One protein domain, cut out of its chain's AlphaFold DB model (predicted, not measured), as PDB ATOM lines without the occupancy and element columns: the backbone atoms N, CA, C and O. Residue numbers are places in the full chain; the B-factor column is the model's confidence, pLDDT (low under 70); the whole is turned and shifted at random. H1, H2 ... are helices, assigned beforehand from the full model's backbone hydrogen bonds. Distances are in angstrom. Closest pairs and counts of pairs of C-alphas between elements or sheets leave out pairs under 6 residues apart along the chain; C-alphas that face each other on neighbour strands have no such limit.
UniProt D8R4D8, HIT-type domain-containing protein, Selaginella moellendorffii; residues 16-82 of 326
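AT A GLANCE: This is residues 16 to 82 of the 326 residues of the protein "HIT-type domain-containing protein" of Selaginella moellendorffii (UniProt D8R4D8). A looped opening stretch, residues 16 to 26, leads into the short helix H1; a long unnamed link then runs away from it to a far turn, from which the long, straight helix H2 sets off as an arm. The link and H2 together make an open V, and residues 66 to 82 of H2 stick out free. The printed part has 67 residues with two named helices, H1 then H2, and no named strand; its class is all helix. It is only just loose, close to extended, with a radius of gyration of the C-alphas of 16.2 A, and flat, spanning 42 by 38 by 17 A.

IN THESE COORDINATES: H1 is residues 27 to 37, 15.4 A long from first to last C-alpha, beginning at C-alpha 27 (3.910, 9.304, 44.565). H2 is residues 56 to 82, 38.4 A long, ending at C-alpha 82 (0.118, 38.016, 22.329).

HOW THE PARTS SIT: H1 and H2 are apart, with no C-alpha of the one within 8 A of the other. In both, every O i to N i+4 pair is within hydrogen-bond range.

THE WHOLE: The C-alphas farthest apart, Ser 52 and Lys 82, are 46.0 A apart. The link, residues 38 to 55, is long; residues 50 to 57 stand free. The printed part has no cut. Residues 79 to 82 have pLDDT under 70.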
ATOM      1  N   LYS A  16      -6.311   7.246  43.974       91.06
ATOM      2  CA  LYS A  16      -6.844   6.462  42.855       91.06
ATOM      3  C   LYS A  16      -6.505   7.166  41.545       91.06
ATOM      4  O   LYS A  16      -6.780   8.353  41.399       91.06
ATOM      5  N   CYS A  17      -5.896   6.452  40.603       90.88
ATOM      6  CA  CYS A  17      -5.561   7.014  39.299       90.88
ATOM      7  C   CYS A  17      -6.846   7.288  38.490       90.88
ATOM      8  O   CYS A  17      -7.645   6.366  38.324       90.88
ATOM      9  N   PRO A  18      -7.063   8.502  37.952       87.69
ATOM     10  CA  PRO A  18      -8.272   8.812  37.183       87.69
ATOM     11  C   PRO A  18      -8.279   8.191  35.777       87.69
ATOM     12  O   PRO A  18      -9.340   8.100  35.171       87.69
ATOM     13  N   GLY A  19      -7.120   7.763  35.259       86.25
ATOM     14  CA  GLY A  19      -7.010   7.101  33.954       86.25
ATOM     15  C   GLY A  19      -7.347   5.609  34.006       86.25
ATOM     16  O   GLY A  19      -8.221   5.151  33.284       86.25
ATOM     17  N   CYS A  20      -6.672   4.849  34.876       86.31
ATOM     18  CA  CYS A  20      -6.820   3.387  34.958       86.31
ATOM     19  C   CYS A  20      -7.543   2.886  36.220       86.31
ATOM     20  O   CYS A  20      -7.744   1.687  36.377       86.31
ATOM     21  N   GLY A  21      -7.907   3.768  37.154       87.69
ATOM     22  CA  GLY A  21      -8.594   3.395  38.393       87.69
ATOM     23  C   GLY A  21      -7.712   2.763  39.477       87.69
ATOM     24  O   GLY A  21      -8.234   2.470  40.552       87.69
ATOM     25  N   LEU A  22      -6.408   2.600  39.227       89.62
ATOM     26  CA  LEU A  22      -5.474   1.904  40.112       89.62
ATOM     27  C   LEU A  22      -5.257   2.631  41.444       89.62
ATOM     28  O   LEU A  22      -5.069   3.854  41.482       89.62
ATOM     29  N   ARG A  23      -5.252   1.875  42.543       92.69
ATOM     30  CA  ARG A  23      -5.119   2.405  43.905       92.69
ATOM     31  C   ARG A  23      -3.664   2.409  44.382       92.69
ATOM     32  O   ARG A  23      -3.012   1.374  44.489       92.69
ATOM     33  N   SER A  24      -3.149   3.580  44.743       93.38
ATOM     34  CA  SER A  24      -1.749   3.790  45.141       93.38
ATOM     35  C   SER A  24      -1.628   4.433  46.526       93.38
ATOM     36  O   SER A  24      -2.510   5.171  46.957       93.38
ATOM     37  N   CYS A  25      -0.552   4.149  47.264       93.62
ATOM     38  CA  CYS A  25      -0.315   4.725  48.600       93.62
ATOM     39  C   CYS A  25       0.450   6.059  48.582       93.62
ATOM     40  O   CYS A  25       0.390   6.805  49.557       93.62
ATOM     41  N   GLY A  26       1.154   6.378  47.492       91.44
ATOM     42  CA  GLY A  26       2.003   7.564  47.396       91.44
ATOM     43  C   GLY A  26       2.605   7.769  46.006       91.44
ATOM     44  O   GLY A  26       2.382   6.977  45.090       91.44
ATOM     45  N   LEU A  27       3.383   8.845  45.855       91.56
ATOM     46  CA  LEU A  27       3.910   9.304  44.565       91.56
ATOM     47  C   LEU A  27       4.819   8.276  43.870       91.56
ATOM     48  O   LEU A  27       4.776   8.170  42.646       91.56
ATOM     49  N   SER A  28       5.610   7.510  44.626       93.00
ATOM     50  CA  SER A  28       6.457   6.437  44.086       93.00
ATOM     51  C   SER A  28       5.617   5.383  43.360       93.00
ATOM     52  O   SER A  28       5.873   5.096  42.195       93.00
ATOM     53  N   CYS A  29       4.545   4.899  43.991       93.00
ATOM     54  CA  CYS A  29       3.590   3.969  43.384       93.00
ATOM     55  C   CYS A  29       2.787   4.605  42.238       93.00
ATOM     56  O   CYS A  29       2.463   3.935  41.260       93.00
ATOM     57  N   VAL A  30       2.484   5.906  42.303       92.12
ATOM     58  CA  VAL A  30       1.853   6.609  41.173       92.12
ATOM     59  C   VAL A  30       2.775   6.621  39.948       92.12
ATOM     60  O   VAL A  30       2.327   6.337  38.844       92.12
ATOM     61  N   LYS A  31       4.064   6.924  40.115       91.94
ATOM     62  CA  LYS A  31       5.026   6.933  39.001       91.94
ATOM     63  C   LYS A  31       5.326   5.522  38.490       91.94
ATOM     64  O   LYS A  31       5.365   5.323  37.279       91.94
ATOM     65  N   ALA A  32       5.472   4.554  39.394       92.44
ATOM     66  CA  ALA A  32       5.762   3.164  39.051       92.44
ATOM     67  C   ALA A  32       4.669   2.546  38.168       92.44
ATOM     68  O   ALA A  32       4.990   2.003  37.113       92.44
ATOM     69  N   HIS A  33       3.384   2.704  38.517       91.44
ATOM     70  CA  HIS A  33       2.315   2.147  37.676       91.44
ATOM     71  C   HIS A  33       2.204   2.853  36.327       91.44
ATOM     72  O   HIS A  33       1.933   2.204  35.320       91.44
ATOM     73  N   LYS A  34       2.418   4.177  36.285       93.19
ATOM     74  CA  LYS A  34       2.397   4.931  35.025       93.19
ATOM     75  C   LYS A  34       3.486   4.445  34.076       93.19
ATOM     76  O   LYS A  34       3.202   4.272  32.899       93.19
ATOM     77  N   ALA A  35       4.682   4.161  34.590       92.56
ATOM     78  CA  ALA A  35       5.772   3.593  33.803       92.56
ATOM     79  C   ALA A  35       5.489   2.140  33.383       92.56
ATOM     80  O   ALA A  35       5.662   1.795  32.221       92.56
ATOM     81  N   ARG A  36       5.002   1.303  34.306       90.12
ATOM     82  CA  ARG A  36       4.755  -0.128  34.071       90.12
ATOM     83  C   ARG A  36       3.607  -0.397  33.094       90.12
ATOM     84  O   ARG A  36       3.703  -1.309  32.284       90.12
ATOM     85  N   ILE A  37       2.517   0.365  33.196       87.62
ATOM     86  CA  ILE A  37       1.290   0.191  32.393       87.62
ATOM     87  C   ILE A  37       1.282   1.137  31.176       87.62
ATOM     88  O   ILE A  37       0.419   1.030  30.312       87.62
ATOM     89  N   GLY A  38       2.208   2.100  31.098       88.31
ATOM     90  CA  GLY A  38       2.141   3.172  30.098       88.31
ATOM     91  C   GLY A  38       0.935   4.099  30.307       88.31
ATOM     92  O   GLY A  38       0.393   4.660  29.360       88.31
ATOM     93  N   CYS A  39       0.464   4.248  31.550       90.56
ATOM     94  CA  CYS A  39      -0.719   5.049  31.851       90.56
ATOM     95  C   CYS A  39      -0.387   6.551  31.843       90.56
ATOM     96  O   CYS A  39       0.450   7.021  32.616       90.56
ATOM     97  N   THR A  40      -1.120   7.338  31.051       89.19
ATOM     98  CA  THR A  40      -1.016   8.813  31.039       89.19
ATOM     99  C   THR A  40      -1.441   9.430  32.380       89.19
ATOM    100  O   THR A  40      -1.003  10.517  32.770       89.19
ATOM    101  N   GLY A  41      -2.291   8.720  33.129       85.94
ATOM    102  CA  GLY A  41      -2.917   9.197  34.356       85.94
ATOM    103  C   GLY A  41      -3.934  10.310  34.130       85.94
ATOM    104  O   GLY A  41      -4.273  10.999  35.088       85.94
ATOM    105  N   LYS A  42      -4.397  10.495  32.891       86.19
ATOM    106  CA  LYS A  42      -5.520  11.359  32.533       86.19
ATOM    107  C   LYS A  42      -6.702  10.470  32.154       86.19
ATOM    108  O   LYS A  42      -6.509   9.447  31.501       86.19
ATOM    109  N   ARG A  43      -7.903  10.837  32.600       84.38
ATOM    110  CA  ARG A  43      -9.144  10.191  32.157       84.38
ATOM    111  C   ARG A  43      -9.358  10.535  30.685       84.38
ATOM    112  O   ARG A  43      -9.177  11.696  30.331       84.38
ATOM    113  N   ASP A  44      -9.727   9.554  29.868       83.75
ATOM    114  CA  ASP A  44     -10.184   9.806  28.499       83.75
ATOM    115  C   ASP A  44     -11.597  10.412  28.555       83.75
ATOM    116  O   ASP A  44     -12.526   9.719  28.990       83.75
ATOM    117  N   PRO A  45     -11.777  11.694  28.187       80.50
ATOM    118  CA  PRO A  45     -13.088  12.335  28.202       80.50
ATOM    119  C   PRO A  45     -14.010  11.796  27.103       80.50
ATOM    120  O   PRO A  45     -15.218  11.912  27.229       80.50
ATOM    121  N   THR A  46     -13.451  11.197  26.047       83.44
ATOM    122  CA  THR A  46     -14.178  10.796  24.830       83.44
ATOM    123  C   THR A  46     -14.507   9.305  24.767       83.44
ATOM    124  O   THR A  46     -15.031   8.819  23.765       83.44
ATOM    125  N   ALA A  47     -14.213   8.562  25.835       84.75
ATOM    126  CA  ALA A  47     -14.475   7.132  25.892       84.75
ATOM    127  C   ALA A  47     -15.980   6.839  25.793       84.75
ATOM    128  O   ALA A  47     -16.781   7.391  26.549       84.75
ATOM    129  N   PHE A  48     -16.350   5.920  24.898       85.06
ATOM    130  CA  PHE A  48     -17.737   5.510  24.697       85.06
ATOM    131  C   PHE A  48     -18.353   4.941  25.984       85.06
ATOM    132  O   PHE A  48     -17.780   4.061  26.631       85.06
ATOM    133  N   VAL A  49     -19.551   5.417  26.323       84.81
ATOM    134  CA  VAL A  49     -20.347   4.935  27.456       84.81
ATOM    135  C   VAL A  49     -21.657   4.383  26.914       84.81
ATOM    136  O   VAL A  49     -22.325   5.023  26.104       84.81
ATOM    137  N   LYS A  50     -22.021   3.174  27.346       90.94
ATOM    138  CA  LYS A  50     -23.316   2.583  27.003       90.94
ATOM    139  C   LYS A  50     -24.430   3.404  27.635       90.94
ATOM    140  O   LYS A  50     -24.268   3.926  28.731       90.94
ATOM    141  N   ILE A  51     -25.591   3.436  26.990       86.69
ATOM    142  CA  ILE A  51     -26.719   4.246  27.465       86.69
ATOM    143  C   ILE A  51     -27.222   3.829  28.857       86.69
ATOM    144  O   ILE A  51     -27.746   4.657  29.589       86.69
ATOM    145  N   SER A  52     -27.008   2.567  29.250       91.00
ATOM    146  CA  SER A  52     -27.321   2.056  30.591       91.00
ATOM    147  C   SER A  52     -26.463   2.667  31.699       91.00
ATOM    148  O   SER A  52     -26.898   2.726  32.842       91.00
ATOM    149  N   ASP A  53     -25.251   3.101  31.356       85.25
ATOM    150  CA  ASP A  53     -24.230   3.563  32.298       85.25
ATOM    151  C   ASP A  53     -24.044   5.091  32.201       85.25
ATOM    152  O   ASP A  53     -23.066   5.647  32.712       85.25
ATOM    153  N   PHE A  54     -24.955   5.767  31.491       86.62
ATOM    154  CA  PHE A  54     -24.970   7.212  31.308       86.62
ATOM    155  C   PHE A  54     -25.670   7.869  32.503       86.62
ATOM    156  O   PHE A  54     -26.894   7.877  32.594       86.62
ATOM    157  N   ASP A  55     -24.872   8.373  33.443       89.38
ATOM    158  CA  ASP A  55     -25.328   9.041  34.661       89.38
ATOM    159  C   ASP A  55     -25.123  10.566  34.595       89.38
ATOM    160  O   ASP A  55     -24.423  11.090  33.724       89.38
ATOM    161  N   ASP A  56     -25.685  11.298  35.559       91.25
ATOM    162  CA  ASP A  56     -25.524  12.758  35.648       91.25
ATOM    163  C   ASP A  56     -24.046  13.177  35.753       91.25
ATOM    164  O   ASP A  56     -23.647  14.243  35.280       91.25
ATOM    165  N   ASN A  57     -23.187  12.317  36.315       87.25
ATOM    166  CA  ASN A  57     -21.749  12.572  36.374       87.25
ATOM    167  C   ASN A  57     -21.099  12.553  34.983       87.25
ATOM    168  O   ASN A  57     -20.123  13.278  34.765       87.25
ATOM    169  N   ARG A  58     -21.598  11.740  34.039       87.38
ATOM    170  CA  ARG A  58     -21.176  11.794  32.632       87.38
ATOM    171  C   ARG A  58     -21.603  13.095  31.977       87.38
ATOM    172  O   ARG A  58     -20.747  13.740  31.383       87.38
ATOM    173  N   ILE A  59     -22.840  13.542  32.191       90.00
ATOM    174  CA  ILE A  59     -23.325  14.828  31.665       90.00
ATOM    175  C   ILE A  59     -22.437  15.986  32.146       90.00
ATOM    176  O   ILE A  59     -21.973  16.795  31.345       90.00
ATOM    177  N   MET A  60     -22.130  16.036  33.446       90.38
ATOM    178  CA  MET A  60     -21.261  17.077  34.012       90.38
ATOM    179  C   MET A  60     -19.821  16.991  33.491       90.38
ATOM    180  O   MET A  60     -19.167  18.014  33.289       90.38
ATOM    181  N   SER A  61     -19.308  15.778  33.269       87.25
ATOM    182  CA  SER A  61     -17.989  15.571  32.662       87.25
ATOM    183  C   SER A  61     -17.938  16.122  31.235       87.25
ATOM    184  O   SER A  61     -16.966  16.790  30.886       87.25
ATOM    185  N   ASP A  62     -18.976  15.873  30.439       89.00
ATOM    186  CA  ASP A  62     -19.061  16.315  29.046       89.00
ATOM    187  C   ASP A  62     -19.225  17.834  28.956       89.00
ATOM    188  O   ASP A  62     -18.529  18.487  28.179       89.00
ATOM    189  N   TYR A  63     -20.062  18.423  29.817       92.50
ATOM    190  CA  TYR A  63     -20.192  19.875  29.931       92.50
ATOM    191  C   TYR A  63     -18.843  20.541  30.240       92.50
ATOM    192  O   TYR A  63     -18.402  21.436  29.518       92.50
ATOM    193  N   ASN A  64     -18.131  20.047  31.258       91.12
ATOM    194  CA  ASN A  64     -16.815  20.573  31.624       91.12
ATOM    195  C   ASN A  64     -15.778  20.394  30.505       91.12
ATOM    196  O   ASN A  64     -14.904  21.243  30.337       91.12
ATOM    197  N   PHE A  65     -15.856  19.301  29.742       90.62
ATOM    198  CA  PHE A  65     -14.984  19.082  28.589       90.62
ATOM    199  C   PHE A  65     -15.227  20.124  27.487       90.62
ATOM    200  O   PHE A  65     -14.263  20.671  26.948       90.62
ATOM    201  N   LEU A  66     -16.490  20.440  27.186       92.94
ATOM    202  CA  LEU A  66     -16.845  21.472  26.206       92.94
ATOM    203  C   LEU A  66     -16.417  22.871  26.663       92.94
ATOM    204  O   LEU A  66     -15.817  23.604  25.878       92.94
ATOM    205  N   GLU A  67     -16.646  23.225  27.927       94.44
ATOM    206  CA  GLU A  67     -16.182  24.496  28.502       94.44
ATOM    207  C   GLU A  67     -14.654  24.624  28.450       94.44
ATOM    208  O   GLU A  67     -14.114  25.658  28.054       94.44
ATOM    209  N   GLU A  68     -13.925  23.553  28.769       91.38
ATOM    210  CA  GLU A  68     -12.466  23.536  28.667       91.38
ATOM    211  C   GLU A  68     -11.996  23.686  27.211       91.38
ATOM    212  O   GLU A  68     -11.049  24.429  26.940       91.38
ATOM    213  N   ALA A  69     -12.672  23.046  26.252       91.75
ATOM    214  CA  ALA A  69     -12.374  23.207  24.831       91.75
ATOM    215  C   ALA A  69     -12.612  24.652  24.355       91.75
ATOM    216  O   ALA A  69     -11.766  25.217  23.654       91.75
ATOM    217  N   LEU A  70     -13.714  25.279  24.784       93.12
ATOM    218  CA  LEU A  70     -13.997  26.693  24.523       93.12
ATOM    219  C   LEU A  70     -12.920  27.593  25.131       93.12
ATOM    220  O   LEU A  70     -12.397  28.481  24.451       93.12
ATOM    221  N   ARG A  71     -12.522  27.324  26.378       91.38
ATOM    222  CA  ARG A  71     -11.462  28.057  27.075       91.38
ATOM    223  C   ARG A  71     -10.126  27.949  26.345       91.38
ATOM    224  O   ARG A  71      -9.456  28.960  26.149       91.38
ATOM    225  N   VAL A  72      -9.730  26.752  25.910       89.06
ATOM    226  CA  VAL A  72      -8.486  26.537  25.151       89.06
ATOM    227  C   VAL A  72      -8.536  27.255  23.803       89.06
ATOM    228  O   VAL A  72      -7.557  27.904  23.425       89.06
ATOM    229  N   ALA A  73      -9.666  27.201  23.096       90.31
ATOM    230  CA  ALA A  73      -9.844  27.916  21.836       90.31
ATOM    231  C   ALA A  73      -9.748  29.441  22.020       90.31
ATOM    232  O   ALA A  73      -9.084  30.116  21.228       90.31
ATOM    233  N   ASP A  74     -10.352  29.990  23.074       86.19
ATOM    234  CA  ASP A  74     -10.263  31.413  23.411       86.19
ATOM    235  C   ASP A  74      -8.832  31.820  23.798       86.19
ATOM    236  O   ASP A  74      -8.283  32.782  23.258       86.19
ATOM    237  N   VAL A  75      -8.155  31.035  24.641       84.38
ATOM    238  CA  VAL A  75      -6.742  31.260  24.983       84.38
ATOM    239  C   VAL A  75      -5.862  31.213  23.737       84.38
ATOM    240  O   VAL A  75      -4.992  32.066  23.586       84.38
ATOM    241  N   ALA A  76      -6.083  30.277  22.813       80.62
ATOM    242  CA  ALA A  76      -5.333  30.206  21.562       80.62
ATOM    243  C   ALA A  76      -5.580  31.439  20.674       80.62
ATOM    244  O   ALA A  76      -4.622  32.004  20.139       80.62
ATOM    245  N   LYS A  77      -6.832  31.908  20.567       78.19
ATOM    246  CA  LYS A  77      -7.174  33.168  19.880       78.19
ATOM    247  C   LYS A  77      -6.441  34.361  20.509       78.19
ATOM    248  O   LYS A  77      -5.801  35.129  19.794       78.19
ATOM    249  N   ARG A  78      -6.445  34.473  21.842       72.44
ATOM    250  CA  ARG A  78      -5.726  35.524  22.590       72.44
ATOM    251  C   ARG A  78      -4.201  35.347  22.590       72.44
ATOM    252  O   ARG A  78      -3.465  36.310  22.768       72.44
ATOM    253  N   SER A  79      -3.688  34.137  22.401       65.19
ATOM    254  CA  SER A  79      -2.247  33.861  22.362       65.19
ATOM    255  C   SER A  79      -1.645  34.238  21.009       65.19
ATOM    256  O   SER A  79      -0.637  34.939  20.972       65.19
ATOM    257  N   LYS A  80      -2.331  33.929  19.895       59.12
ATOM    258  CA  LYS A  80      -1.997  34.486  18.564       59.12
ATOM    259  C   LYS A  80      -1.911  36.012  18.595       59.12
ATOM    260  O   LYS A  80      -1.109  36.620  17.898       59.12
ATOM    261  N   TYR A  81      -2.726  36.613  19.451       56.12
ATOM    262  CA  TYR A  81      -2.741  38.035  19.706       56.12
ATOM    263  C   TYR A  81      -1.551  38.525  20.559       56.12
ATOM    264  O   TYR A  81      -0.972  39.570  20.272       56.12
ATOM    265  N   LYS A  82      -1.109  37.744  21.554       51.81
ATOM    266  CA  LYS A  82       0.118  38.016  22.329       51.81
ATOM    267  C   LYS A  82       1.412  37.818  21.536       51.81
ATOM    268  O   LYS A  82       2.396  38.465  21.874       51.81
TER     269      LYS A  82